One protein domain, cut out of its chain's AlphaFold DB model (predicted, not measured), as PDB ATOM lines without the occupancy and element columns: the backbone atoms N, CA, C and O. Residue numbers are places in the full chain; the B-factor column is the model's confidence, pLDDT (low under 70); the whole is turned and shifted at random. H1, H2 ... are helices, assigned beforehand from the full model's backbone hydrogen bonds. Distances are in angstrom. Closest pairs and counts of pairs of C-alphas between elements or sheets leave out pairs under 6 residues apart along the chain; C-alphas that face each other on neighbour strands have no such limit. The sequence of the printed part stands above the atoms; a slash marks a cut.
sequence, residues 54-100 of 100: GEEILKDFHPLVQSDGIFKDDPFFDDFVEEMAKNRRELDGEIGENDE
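AT A GLANCE: This is residues 54 to 100 of the 100 residues of an uncharacterized protein of Sphaerospermopsis kisseleviana NIES-73 (UniProt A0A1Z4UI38). A wide, open V without a core: the long single helix H3 makes one arm, and the short helices H1 and H2 with the thread of residues 67 to 76 make the other. H3 packs on neither of the short helices. The printed part has 47 residues with three named helices, in the order H1, H2, H3, and no named strand; its class is all helix. It is extended, with a radius of gyration of the C-alphas of 17.5 A and spans of 53 by 26 by 14 A.

IN THESE COORDINATES: H1 is residues 55 to 61, with C-alpha 55 at (25.943, -43.326, -15.191), and measures 11.1 A from first to last C-alpha. H2 is residues 63 to 66. H3, residues 77 to 97, measures 30.6 A from C-alpha 77 at (38.970, -20.412, -25.808) to C-alpha 97 at (68.485, -27.026, -21.242).

HOW THE PARTS SIT: H1 and H2 only just touch, and only at the corner by their tight link, with 3 pairs of C-alphas within 8 A; the closest are those of Lys 59 and Val 65, 5.5 A apart. H3 is apart from H1 and from H2. Every O i to N i+4 pair of H3 is within hydrogen-bond range. In H1 0 of 3 such pairs and 2 of 4 O i to N i+3 pairs are within range; H2 is too short for an O i to N i+4 pair.

THE WHOLE: The two C-alphas farthest apart, those of Gly 54 and Glu 100, are 53.1 A apart. The outline is only just a rod. Residues 60 to 67 and 69 to 100 stand free. The printed part has no cut, and the link from H2 to H3, 10 residues, is short. Mean pLDDT of the printed part is 73.3; residues 54 to 69 and 95 to 100 are under 70.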
ATOM      1  N   GLY A  54      21.540 -45.409 -14.491       47.81
ATOM      2  CA  GLY A  54      22.739 -45.455 -15.312       47.81
ATOM      3  C   GLY A  54      23.607 -44.226 -15.054       47.81
ATOM      4  O   GLY A  54      23.109 -43.173 -14.652       47.81
ATOM      5  N   GLU A  55      24.907 -44.367 -15.312       51.44
ATOM      6  CA  GLU A  55      25.943 -43.326 -15.191       51.44
ATOM      7  C   GLU A  55      25.552 -41.960 -15.798       51.44
ATOM      8  O   GLU A  55      26.146 -40.940 -15.462       51.44
ATOM      9  N   GLU A  56      24.531 -41.924 -16.654       50.34
ATOM     10  CA  GLU A  56      23.913 -40.740 -17.250       50.34
ATOM     11  C   GLU A  56      23.363 -39.720 -16.232       50.34
ATOM     12  O   GLU A  56      23.650 -38.538 -16.366       50.34
ATOM     13  N   ILE A  57      22.655 -40.127 -15.169       51.09
ATOM     14  CA  ILE A  57      22.017 -39.153 -14.247       51.09
ATOM     15  C   ILE A  57      23.046 -38.513 -13.297       51.09
ATOM     16  O   ILE A  57      22.870 -37.384 -12.844       51.09
ATOM     17  N   LEU A  58      24.164 -39.195 -13.020       51.97
ATOM     18  CA  LEU A  58      25.265 -38.615 -12.240       51.97
ATOM     19  C   LEU A  58      25.994 -37.495 -12.996       51.97
ATOM     20  O   LEU A  58      26.598 -36.635 -12.351       51.97
ATOM     21  N   LYS A  59      25.921 -37.468 -14.333       54.00
ATOM     22  CA  LYS A  59      26.520 -36.397 -15.138       54.00
ATOM     23  C   LYS A  59      25.774 -35.073 -14.988       54.00
ATOM     24  O   LYS A  59      26.405 -34.029 -14.897       54.00
ATOM     25  N   ASP A  60      24.458 -35.103 -14.846       54.97
ATOM     26  CA  ASP A  60      23.682 -33.859 -14.839       54.97
ATOM     27  C   ASP A  60      23.697 -33.137 -13.478       54.97
ATOM     28  O   ASP A  60      23.470 -31.927 -13.408       54.97
ATOM     29  N   PHE A  61      24.011 -33.840 -12.382       55.38
ATOM     30  CA  PHE A  61      23.919 -33.295 -11.017       55.38
ATOM     31  C   PHE A  61      25.256 -33.144 -10.281       55.38
ATOM     32  O   PHE A  61      25.282 -32.570  -9.191       55.38
ATOM     33  N   HIS A  62      26.371 -33.626 -10.840       58.28
ATOM     34  CA  HIS A  62      27.677 -33.458 -10.208       58.28
ATOM     35  C   HIS A  62      28.288 -32.097 -10.597       58.28
ATOM     36  O   HIS A  62      28.509 -31.864 -11.786       58.28
ATOM     37  N   PRO A  63      28.634 -31.206  -9.644       62.47
ATOM     38  CA  PRO A  63      29.156 -29.869  -9.952       62.47
ATOM     39  C   PRO A  63      30.365 -29.865 -10.900       62.47
ATOM     40  O   PRO A  63      30.482 -28.980 -11.738       62.47
ATOM     41  N   LEU A  64      31.230 -30.886 -10.814       58.31
ATOM     42  CA  LEU A  64      32.384 -31.037 -11.716       58.31
ATOM     43  C   LEU A  64      32.003 -31.428 -13.155       58.31
ATOM     44  O   LEU A  64      32.775 -31.166 -14.070       58.31
ATOM     45  N   VAL A  65      30.839 -32.049 -13.363       61.50
ATOM     46  CA  VAL A  65      30.339 -32.397 -14.702       61.50
ATOM     47  C   VAL A  65      29.560 -31.230 -15.310       61.50
ATOM     48  O   VAL A  65      29.664 -30.984 -16.504       61.50
ATOM     49  N   GLN A  66      28.878 -30.425 -14.488       61.06
ATOM     50  CA  GLN A  66      28.246 -29.175 -14.935       61.06
ATOM     51  C   GLN A  66      29.263 -28.120 -15.398       61.06
ATOM     52  O   GLN A  66      28.933 -27.270 -16.217       61.06
ATOM     53  N   SER A  67      30.495 -28.167 -14.883       63.50
ATOM     54  CA  SER A  67      31.598 -27.317 -15.344       63.50
ATOM     55  C   SER A  67      32.317 -27.852 -16.585       63.50
ATOM     56  O   SER A  67      33.152 -27.146 -17.151       63.50
ATOM     57  N   ASP A  68      32.042 -29.091 -17.001       64.81
ATOM     58  CA  ASP A  68      32.748 -29.702 -18.119       64.81
ATOM     59  C   ASP A  68      32.279 -29.074 -19.441       64.81
ATOM     60  O   ASP A  68      31.124 -29.184 -19.845       64.81
ATOM     61  N   GLY A  69      33.184 -28.361 -20.113       68.00
ATOM     62  CA  GLY A  69      32.908 -27.721 -21.397       68.00
ATOM     63  C   GLY A  69      32.237 -26.346 -21.360       68.00
ATOM     64  O   GLY A  69      32.003 -25.806 -22.434       68.00
ATOM     65  N   ILE A  70      32.010 -25.729 -20.191       76.75
ATOM     66  CA  ILE A  70      31.409 -24.375 -20.103       76.75
ATOM     67  C   ILE A  70      32.228 -23.290 -20.819       76.75
ATOM     68  O   ILE A  70      31.696 -22.245 -21.173       76.75
ATOM     69  N   PHE A  71      33.521 -23.541 -21.024       78.00
ATOM     70  CA  PHE A  71      34.434 -22.635 -21.716       78.00
ATOM     71  C   PHE A  71      34.568 -22.943 -23.212       78.00
ATOM     72  O   PHE A  71      35.159 -22.147 -23.925       78.00
ATOM     73  N   LYS A  72      34.019 -24.062 -23.715       75.38
ATOM     74  CA  LYS A  72      34.148 -24.450 -25.136       75.38
ATOM     75  C   LYS A  72      33.392 -23.517 -26.082       75.38
ATOM     76  O   LYS A  72      33.746 -23.438 -27.250       75.38
ATOM     77  N   ASP A  73      32.369 -22.833 -25.575       83.88
ATOM     78  CA  ASP A  73      31.587 -21.855 -26.336       83.88
ATOM     79  C   ASP A  73      32.154 -20.425 -26.221       83.88
ATOM     80  O   ASP A  73      31.593 -19.497 -26.807       83.88
ATOM     81  N   ASP A  74      33.244 -20.215 -25.468       85.38
ATOM     82  CA  ASP A  74      33.923 -18.918 -25.406       85.38
ATOM     83  C   ASP A  74      34.674 -18.670 -26.731       85.38
ATOM     84  O   ASP A  74      35.544 -19.468 -27.090       85.38
ATOM     85  N   PRO A  75      34.383 -17.571 -27.462       90.19
ATOM     86  CA  PRO A  75      35.049 -17.248 -28.725       90.19
ATOM     87  C   PRO A  75      36.579 -17.148 -28.653       90.19
ATOM     88  O   PRO A  75      37.222 -17.193 -29.697       90.19
ATOM     89  N   PHE A  76      37.150 -16.981 -27.456       89.56
ATOM     90  CA  PHE A  76      38.590 -16.848 -27.224       89.56
ATOM     91  C   PHE A  76      39.230 -18.111 -26.628       89.56
ATOM     92  O   PHE A  76      40.421 -18.105 -26.310       89.56
ATOM     93  N   PHE A  77      38.466 -19.192 -26.441       88.12
ATOM     94  CA  PHE A  77      38.970 -20.412 -25.808       88.12
ATOM     95  C   PHE A  77      40.121 -21.045 -26.594       88.12
ATOM     96  O   PHE A  77      41.123 -21.441 -25.997       88.12
ATOM     97  N   ASP A  78      40.001 -21.095 -27.920       89.12
ATOM     98  CA  ASP A  78      41.022 -21.676 -28.796       89.12
ATOM     99  C   ASP A  78      42.343 -20.893 -28.712       89.12
ATOM    100  O   ASP A  78      43.399 -21.492 -28.498       89.12
ATOM    101  N   ASP A  79      42.271 -19.559 -28.771       91.06
ATOM    102  CA  ASP A  79      43.431 -18.668 -28.638       91.06
ATOM    103  C   ASP A  79      44.128 -18.860 -27.277       91.06
ATOM    104  O   ASP A  79      45.354 -18.976 -27.197       91.06
ATOM    105  N   PHE A  80      43.344 -18.956 -26.195       88.94
ATOM    106  CA  PHE A  80      43.856 -19.182 -24.841       88.94
ATOM    107  C   PHE A  80      44.561 -20.543 -24.698       88.94
ATOM    108  O   PHE A  80      45.631 -20.638 -24.086       88.94
ATOM    109  N   VAL A  81      43.983 -21.610 -25.260       89.62
ATOM    110  CA  VAL A  81      44.585 -22.953 -25.237       89.62
ATOM    111  C   VAL A  81      45.881 -22.987 -26.048       89.62
ATOM    112  O   VAL A  81      46.858 -23.599 -25.603       89.62
ATOM    113  N   GLU A  82      45.925 -22.318 -27.202       92.88
ATOM    114  CA  GLU A  82      47.134 -22.222 -28.024       92.88
ATOM    115  C   GLU A  82      48.262 -21.476 -27.293       92.88
ATOM    116  O   GLU A  82      49.409 -21.946 -27.281       92.88
ATOM    117  N   GLU A  83      47.941 -20.373 -26.612       93.00
ATOM    118  CA  GLU A  83      48.896 -19.623 -25.790       93.00
ATOM    119  C   GLU A  83      49.456 -20.489 -24.648       93.00
ATOM    120  O   GLU A  83      50.673 -20.590 -24.473       93.00
ATOM    121  N   MET A  84      48.590 -21.206 -23.926       92.31
ATOM    122  CA  MET A  84      49.009 -22.132 -22.869       92.31
ATOM    123  C   MET A  84      49.892 -23.266 -23.406       92.31
ATOM    124  O   MET A  84      50.896 -23.622 -22.780       92.31
ATOM    125  N   ALA A  85      49.568 -23.814 -24.579       92.94
ATOM    126  CA  ALA A  85      50.369 -24.852 -25.225       92.94
ATOM    127  C   ALA A  85      51.739 -24.332 -25.690       92.94
ATOM    128  O   ALA A  85      52.720 -25.083 -25.708       92.94
ATOM    129  N   LYS A  86      51.836 -23.059 -26.082       94.25
ATOM    130  CA  LYS A  86      53.112 -22.409 -26.396       94.25
ATOM    131  C   LYS A  86      53.959 -22.224 -25.135       94.25
ATOM    132  O   LYS A  86      55.080 -22.722 -25.106       94.25
ATOM    133  N   ASN A  87      53.389 -21.630 -24.088       91.56
ATOM    134  CA  ASN A  87      54.083 -21.409 -22.816       91.56
ATOM    135  C   ASN A  87      54.571 -22.728 -22.206       91.56
ATOM    136  O   ASN A  87      55.673 -22.806 -21.669       91.56
ATOM    137  N   ARG A  88      53.781 -23.802 -22.331       91.75
ATOM    138  CA  ARG A  88      54.184 -25.124 -21.847       91.75
ATOM    139  C   ARG A  88      55.400 -25.677 -22.588       91.75
ATOM    140  O   ARG A  88      56.297 -26.205 -21.943       91.75
ATOM    141  N   ARG A  89      55.442 -25.540 -23.917       91.19
ATOM    142  CA  ARG A  89      56.591 -25.967 -24.733       91.19
ATOM    143  C   ARG A  89      57.856 -25.181 -24.406       91.19
ATOM    144  O   ARG A  89      58.929 -25.769 -24.405       91.19
ATOM    145  N   GLU A  90      57.723 -23.885 -24.137       91.38
ATOM    146  CA  GLU A  90      58.840 -23.040 -23.703       91.38
ATOM    147  C   GLU A  90      59.371 -23.503 -22.339       91.38
ATOM    148  O   GLU A  90      60.553 -23.811 -22.229       91.38
ATOM    149  N   LEU A  91      58.491 -23.691 -21.348       88.31
ATOM    150  CA  LEU A  91      58.875 -24.198 -20.024       88.31
ATOM    151  C   LEU A  91      59.503 -25.600 -20.076       88.31
ATOM    152  O   LEU A  91      60.496 -25.855 -19.402       88.31
ATOM    153  N   ASP A  92      58.940 -26.515 -20.869       87.88
ATOM    154  CA  ASP A  92      59.487 -27.869 -21.016       87.88
ATOM    155  C   ASP A  92      60.852 -27.850 -21.748       87.88
ATOM    156  O   ASP A  92      61.711 -28.685 -21.463       87.88
ATOM    157  N   GLY A  93      61.083 -26.883 -22.646       81.06
ATOM    158  CA  GLY A  93      62.382 -26.645 -23.287       81.06
ATOM    159  C   GLY A  93      63.431 -26.079 -22.324       81.06
ATOM    160  O   GLY A  93      64.549 -26.582 -22.277       81.06
ATOM    161  N   GLU A  94      63.055 -25.100 -21.499       73.44
ATOM    162  CA  GLU A  94      63.927 -24.526 -20.462       73.44
ATOM    163  C   GLU A  94      64.334 -25.562 -19.402       73.44
ATOM    164  O   GLU A  94      65.460 -25.536 -18.908       73.44
ATOM    165  N   ILE A  95      63.449 -26.502 -19.049       66.12
ATOM    166  CA  ILE A  95      63.787 -27.600 -18.128       66.12
ATOM    167  C   ILE A  95      64.817 -28.549 -18.763       66.12
ATOM    168  O   ILE A  95      65.707 -29.020 -18.065       66.12
ATOM    169  N   GLY A  96      64.736 -28.797 -20.075       59.31
ATOM    170  CA  GLY A  96      65.682 -29.661 -20.791       59.31
ATOM    171  C   GLY A  96      67.075 -29.056 -21.007       59.31
ATOM    172  O   GLY A  96      68.040 -29.807 -21.100       59.31
ATOM    173  N   GLU A  97      67.198 -27.726 -21.064       56.28
ATOM    174  CA  GLU A  97      68.485 -27.026 -21.242       56.28
ATOM    175  C   GLU A  97      69.254 -26.783 -19.928       56.28
ATOM    176  O   GLU A  97      70.438 -26.461 -19.967       56.28
ATOM    177  N   ASN A  98      68.618 -26.943 -18.762       56.62
ATOM    178  CA  ASN A  98      69.268 -26.765 -17.453       56.62
ATOM    179  C   ASN A  98      69.883 -28.059 -16.870       56.62
ATOM    180  O   ASN A  98      70.454 -28.010 -15.779       56.62
ATOM    181  N   ASP A  99      69.771 -29.188 -17.582       54.94
ATOM    182  CA  ASP A  99      70.309 -30.504 -17.193       54.94
ATOM    183  C   ASP A  99      71.546 -30.946 -18.033       54.94
ATOM    184  O   ASP A  99      72.011 -32.081 -17.877       54.94
ATOM    185  N   GLU A 100      72.113 -30.071 -18.886       49.62
ATOM    186  CA  GLU A 100      73.452 -30.219 -19.521       49.62
ATOM    187  C   GLU A 100      74.524 -29.348 -18.839       49.62
ATOM    188  O   GLU A 100      75.681 -29.828 -18.728       49.62
TER     189      GLU A 100